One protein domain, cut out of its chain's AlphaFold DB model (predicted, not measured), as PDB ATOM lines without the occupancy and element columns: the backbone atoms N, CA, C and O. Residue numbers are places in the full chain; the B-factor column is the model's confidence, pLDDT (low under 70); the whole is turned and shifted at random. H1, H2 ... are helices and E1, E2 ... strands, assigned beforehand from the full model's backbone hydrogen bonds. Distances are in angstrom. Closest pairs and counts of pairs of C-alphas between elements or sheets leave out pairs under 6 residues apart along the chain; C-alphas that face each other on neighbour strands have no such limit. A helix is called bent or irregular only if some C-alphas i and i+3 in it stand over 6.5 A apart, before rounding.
ATOM      1  N   LEU A  62     424.762 497.647 384.929       30.55
ATOM      2  CA  LEU A  62     425.490 496.366 384.961       30.55
ATOM      3  C   LEU A  62     426.928 496.499 385.499       30.55
ATOM      4  O   LEU A  62     427.892 496.268 384.774       30.55
ATOM      5  N   SER A  63     427.054 496.858 386.780       34.00
ATOM      6  CA  SER A  63     428.262 496.556 387.559       34.00
ATOM      7  C   SER A  63     428.041 495.270 388.356       34.00
ATOM      8  O   SER A  63     427.032 495.111 389.053       34.00
ATOM      9  N   ALA A  64     428.985 494.345 388.224       36.25
ATOM     10  CA  ALA A  64     429.026 493.078 388.952       36.25
ATOM     11  C   ALA A  64     430.304 492.950 389.803       36.25
ATOM     12  O   ALA A  64     430.585 491.878 390.330       36.25
ATOM     13  N   LEU A  65     431.064 494.042 389.947       35.72
ATOM     14  CA  LEU A  65     432.314 494.099 390.704       35.72
ATOM     15  C   LEU A  65     432.359 495.252 391.723       35.72
ATOM     16  O   LEU A  65     433.399 495.469 392.339       35.72
ATOM     17  N   ARG A  66     431.238 495.949 391.989       43.38
ATOM     18  CA  ARG A  66     431.149 496.892 393.122       43.38
ATOM     19  C   ARG A  66     431.094 496.149 394.463       43.38
ATOM     20  O   ARG A  66     430.045 496.040 395.100       43.38
ATOM     21  N   CYS A  67     432.239 495.607 394.867       44.75
ATOM     22  CA  CYS A  67     432.407 494.735 396.025       44.75
ATOM     23  C   CYS A  67     432.138 495.424 397.373       44.75
ATOM     24  O   CYS A  67     431.858 494.746 398.361       44.75
ATOM     25  N   HIS A  68     432.192 496.758 397.424       47.50
ATOM     26  CA  HIS A  68     431.720 497.535 398.564       47.50
ATOM     27  C   HIS A  68     430.530 498.404 398.150       47.50
ATOM     28  O   HIS A  68     430.656 499.400 397.441       47.50
ATOM     29  N   CYS A  69     429.346 498.002 398.596       53.09
ATOM     30  CA  CYS A  69     428.104 498.710 398.362       53.09
ATOM     31  C   CYS A  69     427.627 499.317 399.689       53.09
ATOM     32  O   CYS A  69     427.360 498.538 400.605       53.09
ATOM     33  N   PRO A  70     427.457 500.650 399.804       60.12
ATOM     34  CA  PRO A  70     426.793 501.247 400.960       60.12
ATOM     35  C   PRO A  70     425.435 500.567 401.215       60.12
ATOM     36  O   PRO A  70     424.724 500.302 400.234       60.12
ATOM     37  N   PRO A  71     425.070 500.254 402.475       61.38
ATOM     38  CA  PRO A  71     423.844 499.520 402.787       61.38
ATOM     39  C   PRO A  71     422.593 500.143 402.159       61.38
ATOM     40  O   PRO A  71     421.801 499.428 401.551       61.38
ATOM     41  N   GLU A  72     422.475 501.475 402.189       65.38
ATOM     42  CA  GLU A  72     421.361 502.240 401.609       65.38
ATOM     43  C   GLU A  72     421.180 502.097 400.082       65.38
ATOM     44  O   GLU A  72     420.130 502.447 399.545       65.38
ATOM     45  N   GLU A  73     422.178 501.579 399.361       78.06
ATOM     46  CA  GLU A  73     422.108 501.326 397.916       78.06
ATOM     47  C   GLU A  73     422.066 499.821 397.570       78.06
ATOM     48  O   GLU A  73     421.836 499.451 396.412       78.06
ATOM     49  N   ALA A  74     422.273 498.935 398.555       82.06
ATOM     50  CA  ALA A  74     422.448 497.497 398.342       82.06
ATOM     51  C   ALA A  74     421.187 496.815 397.819       82.06
ATOM     52  O   ALA A  74     421.251 496.035 396.862       82.06
ATOM     53  N   ARG A  75     420.029 497.158 398.389       87.94
ATOM     54  CA  ARG A  75     418.733 496.639 397.949       87.94
ATOM     55  C   ARG A  75     418.412 497.061 396.520       87.94
ATOM     56  O   ARG A  75     418.055 496.222 395.694       87.94
ATOM     57  N   GLY A  76     418.608 498.343 396.206       86.44
ATOM     58  CA  GLY A  76     418.393 498.896 394.867       86.44
ATOM     59  C   GLY A  76     419.216 498.171 393.799       86.44
ATOM     60  O   GLY A  76     418.647 497.699 392.812       86.44
ATOM     61  N   ARG A  77     420.527 498.007 394.037       83.50
ATOM     62  CA  ARG A  77     421.431 497.286 393.127       83.50
ATOM     63  C   ARG A  77     421.110 495.800 393.003       83.50
ATOM     64  O   ARG A  77     421.097 495.288 391.888       83.50
ATOM     65  N   ALA A  78     420.797 495.102 394.094       86.12
ATOM     66  CA  ALA A  78     420.423 493.688 394.013       86.12
ATOM     67  C   ALA A  78     419.133 493.486 393.192       86.12
ATOM     68  O   ALA A  78     419.067 492.596 392.347       86.12
ATOM     69  N   LEU A  79     418.131 494.355 393.351       89.50
ATOM     70  CA  LEU A  79     416.907 494.311 392.540       89.50
ATOM     71  C   LEU A  79     417.139 494.731 391.074       89.50
ATOM     72  O   LEU A  79     416.398 494.307 390.187       89.50
ATOM     73  N   GLU A  80     418.141 495.562 390.787       87.00
ATOM     74  CA  GLU A  80     418.590 495.856 389.418       87.00
ATOM     75  C   GLU A  80     419.277 494.640 388.780       87.00
ATOM     76  O   GLU A  80     418.862 494.205 387.706       87.00
ATOM     77  N   GLN A  81     420.218 494.001 389.481       84.38
ATOM     78  CA  GLN A  81     420.870 492.765 389.034       84.38
ATOM     79  C   GLN A  81     419.855 491.633 388.789       84.38
ATOM     80  O   GLN A  81     419.936 490.953 387.766       84.38
ATOM     81  N   ALA A  82     418.838 491.476 389.646       88.38
ATOM     82  CA  ALA A  82     417.748 490.517 389.434       88.38
ATOM     83  C   ALA A  82     416.927 490.821 388.166       88.38
ATOM     84  O   ALA A  82     416.533 489.907 387.436       88.38
ATOM     85  N   ARG A  83     416.676 492.107 387.877       90.50
ATOM     86  CA  ARG A  83     415.962 492.547 386.667       90.50
ATOM     87  C   ARG A  83     416.772 492.306 385.396       90.50
ATOM     88  O   ARG A  83     416.199 491.858 384.403       90.50
ATOM     89  N   GLU A  84     418.077 492.557 385.420       87.62
ATOM     90  CA  GLU A  84     418.954 492.287 384.277       87.62
ATOM     91  C   GLU A  84     419.170 490.782 384.062       87.62
ATOM     92  O   GLU A  84     419.122 490.325 382.922       87.62
ATOM     93  N   PHE A  85     419.266 489.986 385.133       89.12
ATOM     94  CA  PHE A  85     419.232 488.522 385.052       89.12
ATOM     95  C   PHE A  85     417.937 488.027 384.384       89.12
ATOM     96  O   PHE A  85     417.983 487.292 383.397       89.12
ATOM     97  N   ALA A  86     416.771 488.491 384.848       90.62
ATOM     98  CA  ALA A  86     415.483 488.130 384.254       90.62
ATOM     99  C   ALA A  86     415.359 488.580 382.783       90.62
ATOM    100  O   ALA A  86     414.743 487.882 381.973       90.62
ATOM    101  N   ARG A  87     415.967 489.716 382.409       92.25
ATOM    102  CA  ARG A  87     416.075 490.146 381.007       92.25
ATOM    103  C   ARG A  87     416.948 489.188 380.198       92.25
ATOM    104  O   ARG A  87     416.512 488.770 379.132       92.25
ATOM    105  N   ALA A  88     418.121 488.806 380.703       89.25
ATOM    106  CA  ALA A  88     419.033 487.891 380.021       89.25
ATOM    107  C   ALA A  88     418.385 486.522 379.752       89.25
ATOM    108  O   ALA A  88     418.460 486.037 378.622       89.25
ATOM    109  N   ILE A  89     417.673 485.951 380.735       91.81
ATOM    110  CA  ILE A  89     416.866 484.731 380.546       91.81
ATOM    111  C   ILE A  89     415.808 484.943 379.453       91.81
ATOM    112  O   ILE A  89     415.696 484.146 378.529       91.81
ATOM    113  N   LYS A  90     415.049 486.045 379.508       94.06
ATOM    114  CA  LYS A  90     413.979 486.327 378.538       94.06
ATOM    115  C   LYS A  90     414.489 486.536 377.107       94.06
ATOM    116  O   LYS A  90     413.812 486.141 376.161       94.06
ATOM    117  N   GLU A  91     415.635 487.190 376.938       94.06
ATOM    118  CA  GLU A  91     416.227 487.485 375.627       94.06
ATOM    119  C   GLU A  91     416.929 486.272 374.995       94.06
ATOM    120  O   GLU A  91     417.133 486.269 373.784       94.06
ATOM    121  N   ASN A  92     417.239 485.235 375.786       93.44
ATOM    122  CA  ASN A  92     417.929 484.011 375.356       93.44
ATOM    123  C   ASN A  92     417.147 482.736 375.740       93.44
ATOM    124  O   ASN A  92     417.745 481.689 375.984       93.44
ATOM    125  N   GLY A  93     415.814 482.821 375.837       89.62
ATOM    126  CA  GLY A  93     414.954 481.754 376.376       89.62
ATOM    127  C   GLY A  93     414.872 480.474 375.532       89.62
ATOM    128  O   GLY A  93     414.225 479.516 375.939       89.62
ATOM    129  N   ASP A  94     415.508 480.452 374.360       91.12
ATOM    130  CA  ASP A  94     415.752 479.274 373.519       91.12
ATOM    131  C   ASP A  94     417.047 478.520 373.889       91.12
ATOM    132  O   ASP A  94     417.293 477.427 373.384       91.12
ATOM    133  N   ARG A  95     417.895 479.114 374.741       91.31
ATOM    134  CA  ARG A  95     419.233 478.613 375.103       91.31
ATOM    135  C   ARG A  95     419.518 478.609 376.601       91.31
ATOM    136  O   ARG A  95     420.429 477.900 377.018       91.31
ATOM    137  N   VAL A  96     418.824 479.434 377.384       92.81
ATOM    138  CA  VAL A  96     419.122 479.701 378.796       92.81
ATOM    139  C   VAL A  96     417.824 479.776 379.594       92.81
ATOM    140  O   VAL A  96     416.871 480.429 379.173       92.81
ATOM    141  N   TYR A  97     417.798 479.153 380.771       93.44
ATOM    142  CA  TYR A  97     416.640 479.156 381.664       93.44
ATOM    143  C   TYR A  97     417.072 479.325 383.132       93.44
ATOM    144  O   TYR A  97     418.231 479.100 383.479       93.44
ATOM    145  N   GLN A  98     416.161 479.771 384.004       95.44
ATOM    146  CA  GLN A  98     416.450 479.921 385.436       95.44
ATOM    147  C   GLN A  98     416.172 478.609 386.176       95.44
ATOM    148  O   GLN A  98     415.084 478.061 386.044       95.44
ATOM    149  N   VAL A  99     417.111 478.167 387.013       96.12
ATOM    150  CA  VAL A  99     416.912 477.056 387.955       96.12
ATOM    151  C   VAL A  99     416.307 477.598 389.253       96.12
ATOM    152  O   VAL A  99     416.930 478.412 389.939       96.12
ATOM    153  N   ARG A 100     415.089 477.155 389.583       96.19
ATOM    154  CA  ARG A 100     414.317 477.492 390.792       96.19
ATOM    155  C   ARG A 100     413.904 476.258 391.604       96.19
ATOM    156  O   ARG A 100     413.670 476.406 392.804       96.19
ATOM    157  N   SER A 101     413.788 475.084 390.990       96.69
ATOM    158  CA  SER A 101     413.414 473.827 391.653       96.69
ATOM    159  C   SER A 101     414.199 472.629 391.093       96.69
ATOM    160  O   SER A 101     414.953 472.758 390.125       96.69
ATOM    161  N   VAL A 102     414.037 471.448 391.699       96.00
ATOM    162  CA  VAL A 102     414.598 470.181 391.199       96.00
ATOM    163  C   VAL A 102     414.083 469.869 389.790       96.00
ATOM    164  O   VAL A 102     414.837 469.330 388.981       96.00
ATOM    165  N   GLY A 103     412.841 470.248 389.471       95.19
ATOM    166  CA  GLY A 103     412.241 470.092 388.142       95.19
ATOM    167  C   GLY A 103     412.944 470.856 387.012       95.19
ATOM    168  O   GLY A 103     412.822 470.456 385.857       95.19
ATOM    169  N   ASP A 104     413.720 471.899 387.327       94.75
ATOM    170  CA  ASP A 104     414.516 472.644 386.342       94.75
ATOM    171  C   ASP A 104     415.882 471.975 386.053       94.75
ATOM    172  O   ASP A 104     416.595 472.354 385.120       94.75
ATOM    173  N   LEU A 105     416.305 470.985 386.847       92.69
ATOM    174  CA  LEU A 105     417.616 470.352 386.688       92.69
ATOM    175  C   LEU A 105     417.626 469.376 385.501       92.69
ATOM    176  O   LEU A 105     416.892 468.391 385.484       92.69
ATOM    177  N   GLY A 106     418.535 469.599 384.546       83.88
ATOM    178  CA  GLY A 106     418.669 468.755 383.352       83.88
ATOM    179  C   GLY A 106     417.715 469.111 382.205       83.88
ATOM    180  O   GLY A 106     417.501 468.283 381.324       83.88
ATOM    181  N   GLY A 107     417.157 470.326 382.204       83.69
ATOM    182  CA  GLY A 107     416.449 470.880 381.051       83.69
ATOM    183  C   GLY A 107     417.352 471.057 379.822       83.69
ATOM    184  O   GLY A 107     418.582 471.006 379.905       83.69
ATOM    185  N   GLU A 108     416.736 471.272 378.658       85.12
ATOM    186  CA  GLU A 108     417.473 471.572 377.429       85.12
ATOM    187  C   GLU A 108     418.032 473.005 377.476       85.12
ATOM    188  O   GLU A 108     417.284 473.975 377.600       85.12
ATOM    189  N   GLY A 109     419.354 473.138 377.352       88.88
ATOM    190  CA  GLY A 109     420.056 474.422 377.390       88.88
ATOM    191  C   GLY A 109     420.790 474.677 378.708       88.88
ATOM    192  O   GLY A 109     421.068 473.764 379.479       88.88
ATOM    193  N   LEU A 110     421.154 475.938 378.928       90.06
ATOM    194  CA  LEU A 110     421.984 476.388 380.039       90.06
ATOM    195  C   LEU A 110     421.120 476.763 381.252       90.06
ATOM    196  O   LEU A 110     420.464 477.810 381.252       90.06
ATOM    197  N   GLY A 111     421.144 475.936 382.296       93.25
ATOM    198  CA  GLY A 111     420.480 476.236 383.563       93.25
ATOM    199  C   GLY A 111     421.291 477.220 384.408       93.25
ATOM    200  O   GLY A 111     422.420 476.916 384.797       93.25
ATOM    201  N   LEU A 112     420.713 478.382 384.721       93.75
ATOM    202  CA  LEU A 112     421.309 479.390 385.603       93.75
ATOM    203  C   LEU A 112     420.584 479.453 386.951       93.75
ATOM    204  O   LEU A 112     419.432 479.885 387.031       93.75
ATOM    205  N   MET A 113     421.274 479.079 388.027       94.50
ATOM    206  CA  MET A 113     420.804 479.299 389.396       94.50
ATOM    207  C   MET A 113     421.165 480.712 389.851       94.50
ATOM    208  O   MET A 113     422.328 481.107 389.770       94.50
ATOM    209  N   LEU A 114     420.184 481.456 390.363       94.06
ATOM    210  CA  LEU A 114     420.410 482.768 390.966       94.06
ATOM    211  C   LEU A 114     420.858 482.594 392.428       94.06
ATOM    212  O   LEU A 114     420.179 481.928 393.216       94.06
ATOM    213  N   SER A 115     421.982 483.203 392.799       94.38
ATOM    214  CA  SER A 115     422.520 483.191 394.164       94.38
ATOM    215  C   SER A 115     422.827 484.598 394.676       94.38
ATOM    216  O   SER A 115     423.031 485.517 393.885       94.38
ATOM    217  N   MET A 116     422.857 484.777 395.999       93.81
ATOM    218  CA  MET A 116     423.337 485.996 396.662       93.81
ATOM    219  C   MET A 116     424.718 485.757 397.279       93.81
ATOM    220  O   MET A 116     424.925 484.763 397.958       93.81
ATOM    221  N   GLU A 117     425.639 486.692 397.092       90.88
ATOM    222  CA  GLU A 117     426.940 486.781 397.758       90.88
ATOM    223  C   GLU A 117     426.974 488.094 398.552       90.88
ATOM    224  O   GLU A 117     427.074 489.172 397.961       90.88
ATOM    225  N   GLY A 118     426.808 488.023 399.871       92.44
ATOM    226  CA  GLY A 118     426.541 489.184 400.722       92.44
ATOM    227  C   GLY A 118     425.057 489.574 400.727       92.44
ATOM    228  O   GLY A 118     424.431 489.752 399.669       92.44
ATOM    229  N   VAL A 119     424.488 489.688 401.935       94.56
ATOM    230  CA  VAL A 119     423.058 489.962 402.177       94.56
ATOM    231  C   VAL A 119     422.764 491.401 402.620       94.56
ATOM    232  O   VAL A 119     421.716 491.678 403.195       94.56
ATOM    233  N   GLU A 120     423.640 492.356 402.305       90.56
ATOM    234  CA  GLU A 120     423.464 493.784 402.629       90.56
ATOM    235  C   GLU A 120     422.148 494.346 402.047       90.56
ATOM    236  O   GLU A 120     421.519 495.221 402.635       90.56
ATOM    237  N   ALA A 121     421.675 493.771 400.936       90.69
ATOM    238  CA  ALA A 121     420.393 494.072 400.290       90.69
ATOM    239  C   ALA A 121     419.137 493.724 401.123       90.69
ATOM    240  O   ALA A 121     418.023 494.101 400.744       90.69
ATOM    241  N   LEU A 122     419.305 493.000 402.233       94.56
ATOM    242  CA  LEU A 122     418.252 492.733 403.215       94.56
ATOM    243  C   LEU A 122     418.119 493.849 404.261       94.56
ATOM    244  O   LEU A 122     417.203 493.796 405.073       94.56
ATOM    245  N   GLU A 123     419.020 494.842 404.265       92.50
ATOM    246  CA  GLU A 123     418.928 496.059 405.096       92.50
ATOM    247  C   GLU A 123     418.751 495.768 406.605       92.50
ATOM    248  O   GLU A 123     418.153 496.536 407.357       92.50
ATOM    249  N   GLY A 124     419.290 494.630 407.059       92.38
ATOM    250  CA  GLY A 124     419.217 494.183 408.447       92.38
ATOM    251  C   GLY A 124     417.899 493.509 408.854       92.38
ATOM    252  O   GLY A 124     417.723 493.253 410.046       92.38
ATOM    253  N   ASP A 125     416.992 493.200 407.926       96.12
ATOM    254  CA  ASP A 125     415.752 492.457 408.191       96.12
ATOM    255  C   ASP A 125     415.782 491.053 407.543       96.12
ATOM    256  O   ASP A 125     415.782 490.948 406.316       96.12
ATOM    257  N   PRO A 126     415.775 489.951 408.323       97.31
ATOM    258  CA  PRO A 126     415.650 488.597 407.778       97.31
ATOM    259  C   PRO A 126     414.419 488.391 406.879       97.31
ATOM    260  O   PRO A 126     414.509 487.661 405.894       97.31
ATOM    261  N   ALA A 127     413.285 489.045 407.171       97.38
ATOM    262  CA  ALA A 127     412.052 488.887 406.395       97.38
ATOM    263  C   ALA A 127     412.156 489.497 404.986       97.38
ATOM    264  O   ALA A 127     411.459 489.077 404.062       97.38
ATOM    265  N   ALA A 128     413.087 490.433 404.777       96.25
ATOM    266  CA  ALA A 128     413.358 491.016 403.469       96.25
ATOM    267  C   ALA A 128     413.863 489.988 402.436       96.25
ATOM    268  O   ALA A 128     413.849 490.282 401.237       96.25
ATOM    269  N   PHE A 129     414.295 488.796 402.875       97.94
ATOM    270  CA  PHE A 129     414.706 487.699 401.998       97.94
ATOM    271  C   PHE A 129     413.547 487.115 401.175       97.94
ATOM    272  O   PHE A 129     413.788 486.583 400.091       97.94
ATOM    273  N   ASP A 130     412.296 487.269 401.624       97.69
ATOM    274  CA  ASP A 130     411.107 486.775 400.917       97.69
ATOM    275  C   ASP A 130     411.047 487.274 399.461       97.69
ATOM    276  O   ASP A 130     410.823 486.485 398.545       97.69
ATOM    277  N   GLU A 131     411.348 488.556 399.218       97.12
ATOM    278  CA  GLU A 131     411.375 489.126 397.860       97.12
ATOM    279  C   GLU A 131     412.440 488.452 396.974       97.12
ATOM    280  O   GLU A 131     412.179 488.121 395.816       97.12
ATOM    281  N   PHE A 132     413.631 488.194 397.517       97.31
ATOM    282  CA  PHE A 132     414.724 487.551 396.782       97.31
ATOM    283  C   PHE A 132     414.449 486.063 396.520       97.31
ATOM    284  O   PHE A 132     414.772 485.553 395.442       97.31
ATOM    285  N   TYR A 133     413.785 485.376 397.449       98.12
ATOM    286  CA  TYR A 133     413.338 484.000 397.259       98.12
ATOM    287  C   TYR A 133     412.296 483.876 396.127       98.12
ATOM    288  O   TYR A 133     412.416 482.973 395.291       98.12
ATOM    289  N   GLU A 134     411.342 484.809 396.027       97.56
ATOM    290  CA  GLU A 134     410.343 484.870 394.941       97.56
ATOM    291  C   GLU A 134     410.957 485.236 393.574       97.56
ATOM    292  O   GLU A 134     410.582 484.690 392.524       97.56
ATOM    293  N   LEU A 135     411.993 486.083 393.569       96.25
ATOM    294  CA  LEU A 135     412.845 486.320 392.392       96.25
ATOM    295  C   LEU A 135     413.637 485.064 391.968       96.25
ATOM    296  O   LEU A 135     414.157 485.004 390.850       96.25
ATOM    297  N   GLY A 136     413.656 484.025 392.805       96.25
ATOM    298  CA  GLY A 136     414.221 482.711 392.513       96.25
ATOM    299  C   GLY A 136     415.667 482.539 392.974       96.25
ATOM    300  O   GLY A 136     416.387 481.747 392.371       96.25
ATOM    301  N   VAL A 137     416.101 483.266 394.012       97.56
ATOM    302  CA  VAL A 137     417.368 482.983 394.706       97.56
ATOM    303  C   VAL A 137     417.280 481.622 395.401       97.56
ATOM    304  O   VAL A 137     416.310 481.349 396.111       97.56
ATOM    305  N   ARG A 138     418.286 480.763 395.199       97.75
ATOM    306  CA  ARG A 138     418.343 479.404 395.783       97.75
ATOM    307  C   ARG A 138     419.633 479.065 396.523       97.75
ATOM    308  O   ARG A 138     419.726 478.004 397.135       97.75
ATOM    309  N   MET A 139     420.592 479.980 396.534       97.88
ATOM    310  CA  MET A 139     421.809 479.847 397.324       97.88
ATOM    311  C   MET A 139     422.269 481.214 397.819       97.88
ATOM    312  O   MET A 139     422.153 482.199 397.089       97.88
ATOM    313  N   VAL A 140     422.755 481.287 399.055       98.38
ATOM    314  CA  VAL A 140     423.105 482.550 399.711       98.38
ATOM    315  C   VAL A 140     424.382 482.400 400.526       98.38
ATOM    316  O   VAL A 140     424.417 481.634 401.483       98.38
ATOM    317  N   GLY A 141     425.402 483.187 400.193       97.12
ATOM    318  CA  GLY A 141     426.494 483.535 401.094       97.12
ATOM    319  C   GLY A 141     426.108 484.761 401.910       97.12
ATOM    320  O   GLY A 141     425.766 485.800 401.342       97.12
ATOM    321  N   LEU A 142     426.130 484.646 403.240       95.88
ATOM    322  CA  LEU A 142     425.693 485.725 404.136       95.88
ATOM    323  C   LEU A 142     426.583 486.968 404.036       95.88
ATOM    324  O   LEU A 142     426.099 488.091 404.165       95.88
ATOM    325  N   THR A 143     427.874 486.786 403.793       92.44
ATOM    326  CA  THR A 143     428.854 487.871 403.733       92.44
ATOM    327  C   THR A 143     429.592 487.825 402.405       92.44
ATOM    328  O   THR A 143     429.804 486.760 401.829       92.44
ATOM    329  N   TRP A 144     430.050 488.989 401.954       88.06
ATOM    330  CA  TRP A 144     431.298 489.048 401.197       88.06
ATOM    331  C   TRP A 144     432.458 489.092 402.213       88.06
ATOM    332  O   TRP A 144     432.418 488.399 403.229       88.06
ATOM    333  N   ASN A 145     433.499 489.898 402.000       85.62
ATOM    334  CA  ASN A 145     434.623 489.978 402.943       85.62
ATOM    335  C   ASN A 145     434.289 490.651 404.288       85.62
ATOM    336  O   ASN A 145     435.013 490.420 405.255       85.62
ATOM    337  N   TYR A 146     433.245 491.482 404.343       87.75
ATOM    338  CA  TYR A 146     432.960 492.364 405.479       87.75
ATOM    339  C   TYR A 146     432.049 491.732 406.538       87.75
ATOM    340  O   TYR A 146     431.227 490.869 406.231       87.75
ATOM    341  N   VAL A 147     432.152 492.205 407.782       91.62
ATOM    342  CA  VAL A 147     431.133 491.950 408.817       91.62
ATOM    343  C   VAL A 147     429.858 492.731 408.487       91.62
ATOM    344  O   VAL A 147     429.919 493.921 408.180       91.62
ATOM    345  N   ASN A 148     428.694 492.090 408.599       92.75
ATOM    346  CA  ASN A 148     427.393 492.737 408.420       92.75
ATOM    347  C   ASN A 148     426.418 492.395 409.566       92.75
ATOM    348  O   ASN A 148     426.780 491.763 410.559       92.75
ATOM    349  N   ASP A 149     425.166 492.837 409.438       95.25
ATOM    350  CA  ASP A 149     424.100 492.648 410.433       95.25
ATOM    351  C   ASP A 149     423.766 491.177 410.753       95.25
ATOM    352  O   ASP A 149     423.120 490.897 411.768       95.25
ATOM    353  N   PHE A 150     424.181 490.239 409.897       97.75
ATOM    354  CA  PHE A 150     423.816 488.825 409.956       97.75
ATOM    355  C   PHE A 150     424.999 487.924 410.332       97.75
ATOM    356  O   PHE A 150     424.807 486.956 411.069       97.75
ATOM    357  N   ALA A 151     426.211 488.217 409.854       98.00
ATOM    358  CA  ALA A 151     427.374 487.345 410.029       98.00
ATOM    359  C   ALA A 151     428.718 488.097 409.947       98.00
ATOM    360  O   ALA A 151     428.789 489.240 409.491       98.00
ATOM    361  N   GLY A 152     429.800 487.440 410.378       96.44
ATOM    362  CA  GLY A 152     431.163 487.910 410.147       96.44
ATOM    363  C   GLY A 152     431.739 487.395 408.832       96.44
ATOM    364  O   GLY A 152     431.716 486.195 408.553       96.44
ATOM    365  N   GLY A 153     432.271 488.317 408.033       93.19
ATOM    366  CA  GLY A 153     433.054 488.007 406.845       93.19
ATOM    367  C   GLY A 153     434.539 487.828 407.154       93.19
ATOM    368  O   GLY A 153     435.004 487.970 408.286       93.19
ATOM    369  N   ILE A 154     435.298 487.517 406.112       91.25
ATOM    370  CA  ILE A 154     436.699 487.102 406.201       91.25
ATOM    371  C   ILE A 154     437.677 488.119 406.810       91.25
ATOM    372  O   ILE A 154     438.776 487.725 407.211       91.25
ATOM    373  N   GLU A 155     437.317 489.403 406.867       88.81
ATOM    374  CA  GLU A 155     438.145 490.436 407.500       88.81
ATOM    375  C   GLU A 155     438.257 490.265 409.023       88.81
ATOM    376  O   GLU A 155     439.291 490.596 409.602       88.81
ATOM    377  N   ASP A 156     437.222 489.711 409.664       93.06
ATOM    378  CA  ASP A 156     437.170 489.478 411.105       93.06
ATOM    379  C   ASP A 156     436.756 488.031 411.384       93.06
ATOM    380  O   ASP A 156     435.587 487.674 411.549       93.06
ATOM    381  N   GLN A 157     437.787 487.195 411.491       95.06
ATOM    382  CA  GLN A 157     437.690 485.766 411.774       95.06
ATOM    383  C   GLN A 157     436.984 485.437 413.107       95.06
ATOM    384  O   GLN A 157     436.623 484.282 413.332       95.06
ATOM    385  N   THR A 158     436.780 486.425 413.989       96.56
ATOM    386  CA  THR A 158     436.192 486.236 415.326       96.56
ATOM    387  C   THR A 158     434.677 486.448 415.375       96.56
ATOM    388  O   THR A 158     434.040 486.086 416.366       96.56
ATOM    389  N   ARG A 159     434.074 487.029 414.330       97.69
ATOM    390  CA  ARG A 159     432.648 487.388 414.314       97.69
ATOM    391  C   ARG A 159     431.811 486.269 413.709       97.69
ATOM    392  O   ARG A 159     432.038 485.892 412.571       97.69
ATOM    393  N   GLY A 160     430.863 485.740 414.478       98.00
ATOM    394  CA  GLY A 160     429.958 484.661 414.061       98.00
ATOM    395  C   GLY A 160     428.624 485.137 413.487       98.00
ATOM    396  O   GLY A 160     428.474 486.294 413.088       98.00
ATOM    397  N   LEU A 161     427.641 484.235 413.484       98.62
ATOM    398  CA  LEU A 161     426.246 484.541 413.171       98.62
ATOM    399  C   LEU A 161     425.622 485.380 414.294       98.62
ATOM    400  O   LEU A 161     425.698 485.024 415.470       98.62
ATOM    401  N   THR A 162     424.944 486.466 413.932       98.62
ATOM    402  CA  THR A 162     424.085 487.217 414.860       98.62
ATOM    403  C   THR A 162     422.747 486.497 415.052       98.62
ATOM    404  O   THR A 162     422.407 485.592 414.288       98.62
ATOM    405  N   ASP A 163     421.926 486.933 416.012       98.44
ATOM    406  CA  ASP A 163     420.554 486.420 416.167       98.44
ATOM    407  C   ASP A 163     419.738 486.566 414.866       98.44
ATOM    408  O   ASP A 163     419.025 485.645 414.468       98.44
ATOM    409  N   LYS A 164     419.908 487.690 414.146       98.38
ATOM    410  CA  LYS A 164     419.308 487.912 412.817       98.38
ATOM    411  C   LYS A 164     419.828 486.904 411.788       98.38
ATOM    412  O   LYS A 164     419.044 486.371 411.008       98.38
ATOM    413  N   GLY A 165     421.136 486.629 411.795       98.50
ATOM    414  CA  GLY A 165     421.760 485.623 410.937       98.50
ATOM    415  C   GLY A 165     421.228 484.217 411.195       98.50
ATOM    416  O   GLY A 165     420.882 483.515 410.251       98.50
ATOM    417  N   ARG A 166     421.080 483.822 412.465       98.69
ATOM    418  CA  ARG A 166     420.520 482.515 412.847       98.69
ATOM    419  C   ARG A 166     419.052 482.373 412.423       98.69
ATOM    420  O   ARG A 166     418.686 481.320 411.909       98.69
ATOM    421  N   VAL A 167     418.241 483.431 412.539       98.50
ATOM    422  CA  VAL A 167     416.867 483.459 411.992       98.50
ATOM    423  C   VAL A 167     416.869 483.284 410.468       98.50
ATOM    424  O   VAL A 167     416.145 482.434 409.954       98.50
ATOM    425  N   LEU A 168     417.710 484.036 409.751       98.62
ATOM    426  CA  LEU A 168     417.801 483.977 408.289       98.62
ATOM    427  C   LEU A 168     418.253 482.593 407.781       98.62
ATOM    428  O   LEU A 168     417.662 482.058 406.846       98.62
ATOM    429  N   VAL A 169     419.243 481.970 408.431       98.62
ATOM    430  CA  VAL A 169     419.684 480.601 408.107       98.62
ATOM    431  C   VAL A 169     418.597 479.564 408.422       98.62
ATOM    432  O   VAL A 169     418.440 478.606 407.667       98.62
ATOM    433  N   GLY A 170     417.789 479.775 409.466       98.31
ATOM    434  CA  GLY A 170     416.585 478.975 409.712       98.31
ATOM    435  C   GLY A 170     415.602 479.035 408.537       98.31
ATOM    436  O   GLY A 170     415.175 477.998 408.034       98.31
ATOM    437  N   THR A 171     415.330 480.236 408.013       97.94
ATOM    438  CA  THR A 171     414.510 480.418 406.798       97.94
ATOM    439  C   THR A 171     415.105 479.714 405.573       97.94
ATOM    440  O   THR A 171     414.355 479.256 404.711       97.94
ATOM    441  N   PHE A 172     416.434 479.593 405.474       98.19
ATOM    442  CA  PHE A 172     417.069 478.852 404.381       98.19
ATOM    443  C   PHE A 172     416.810 477.345 404.477       98.19
ATOM    444  O   PHE A 172     416.387 476.740 403.489       98.19
ATOM    445  N   ALA A 173     416.990 476.765 405.668       97.31
ATOM    446  CA  ALA A 173     416.707 475.357 405.940       97.31
ATOM    447  C   ALA A 173     415.231 474.999 405.679       97.31
ATOM    448  O   ALA A 173     414.938 473.993 405.040       97.31
ATOM    449  N   GLU A 174     414.295 475.858 406.096       96.88
ATOM    450  CA  GLU A 174     412.854 475.663 405.872       96.88
ATOM    451  C   GLU A 174     412.437 475.695 404.391       96.88
ATOM    452  O   GLU A 174     411.401 475.132 404.032       96.88
TER     453      GLU A 174
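Overview. This is residues 62 to 174 of the 350 residues of an uncharacterized protein of Actinobacteria bacterium (UniProt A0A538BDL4). A long, narrow strip of three parallel strands has the long helix H1 running lengthwise beside it, grazing it, while the short helix H2 covers E3 and H3 packs on H2, away from H1. E1 pairs with the first part of the longest strand, E2, and E3 with its second part; the long loop of residues 142 to 162 follows E3. The printed part has 113 residues with three named helices and three named strands, in the order H1 E1 E2 H2 E3 H3; the sheet's order is E1 E2 E3, and the class is mixed, helices and strands. The whole is compact, with a radius of gyration of the C-alphas of 15.1 A, and its outline is only just elongated, 46 by 31 by 23 A.

Arrangement. H1, residues 71 to 91, is on the sheet but only grazes it, with its residues 78 to 90. Its closest C-alphas to E1, residues 96 to 99, are those of Ile 89 and Tyr 97, 5.7 A apart. E1 is parallel to E2, residues 110 to 117, at 50 degrees; N 99 and O 112 are 2.9 A apart, within hydrogen-bond range. H2, residues 126 to 134, is near H1, with 5 pairs of C-alphas within 10 A. E3, residues 137 to 141, is parallel to E2 at 42 degrees, with N 141 and O 116 within hydrogen-bond range at 2.8 A. The pairing is staggered: E2 pairs with E1 over residues 110 to 113 and with E3 over residues 114 to 117. H2 lies over E3 at a height over the sheet of 10.9 A and runs along the strands, at 20 degrees to E3 on the local plane. E2, H2 and E3 form a strand-helix-strand unit, two parallel neighbour strands with a helix between, and its crossover is right-handed. H3, residues 163 to 174, touches H2 with residues 164 to 168 alone; the closest C-alphas, those of Pro 126 and Leu 168, are 5.1 A apart. H2 and H3 run the same way at a shallow tilt of 32 degrees, only just short of steep. H1 and H3 are apart. Every O i to N i+4 pair is within hydrogen-bond range in H3, but 15 of 17 are in H1 and 2 of 5 in H2, where 5 of 6 O i to N i+3 pairs are within range.

Along the chain. H1 begins at C-alpha 71 (423.844, 499.520, 402.787) and measures 30.7 A; it is irregular, with C-alphas 72 and 75 7.2 A apart. E1 measures 9.8 A, E2 21.1 A, H2 14.4 A and E3 11.2 A. H3, 16.8 A, ends at C-alpha 174 (412.854, 475.663, 405.872).

Size, cuts and confidence. The C-alphas farthest apart, those of Asp 94 and Thr 158, are 47.1 A apart. The printed part has no cut, and the link from E3 to H3 is long, with 21 residues. The mean pLDDT of the printed part is 88.8; residues 62 to 72, of which 71 and 72 belong to H1, are under 70.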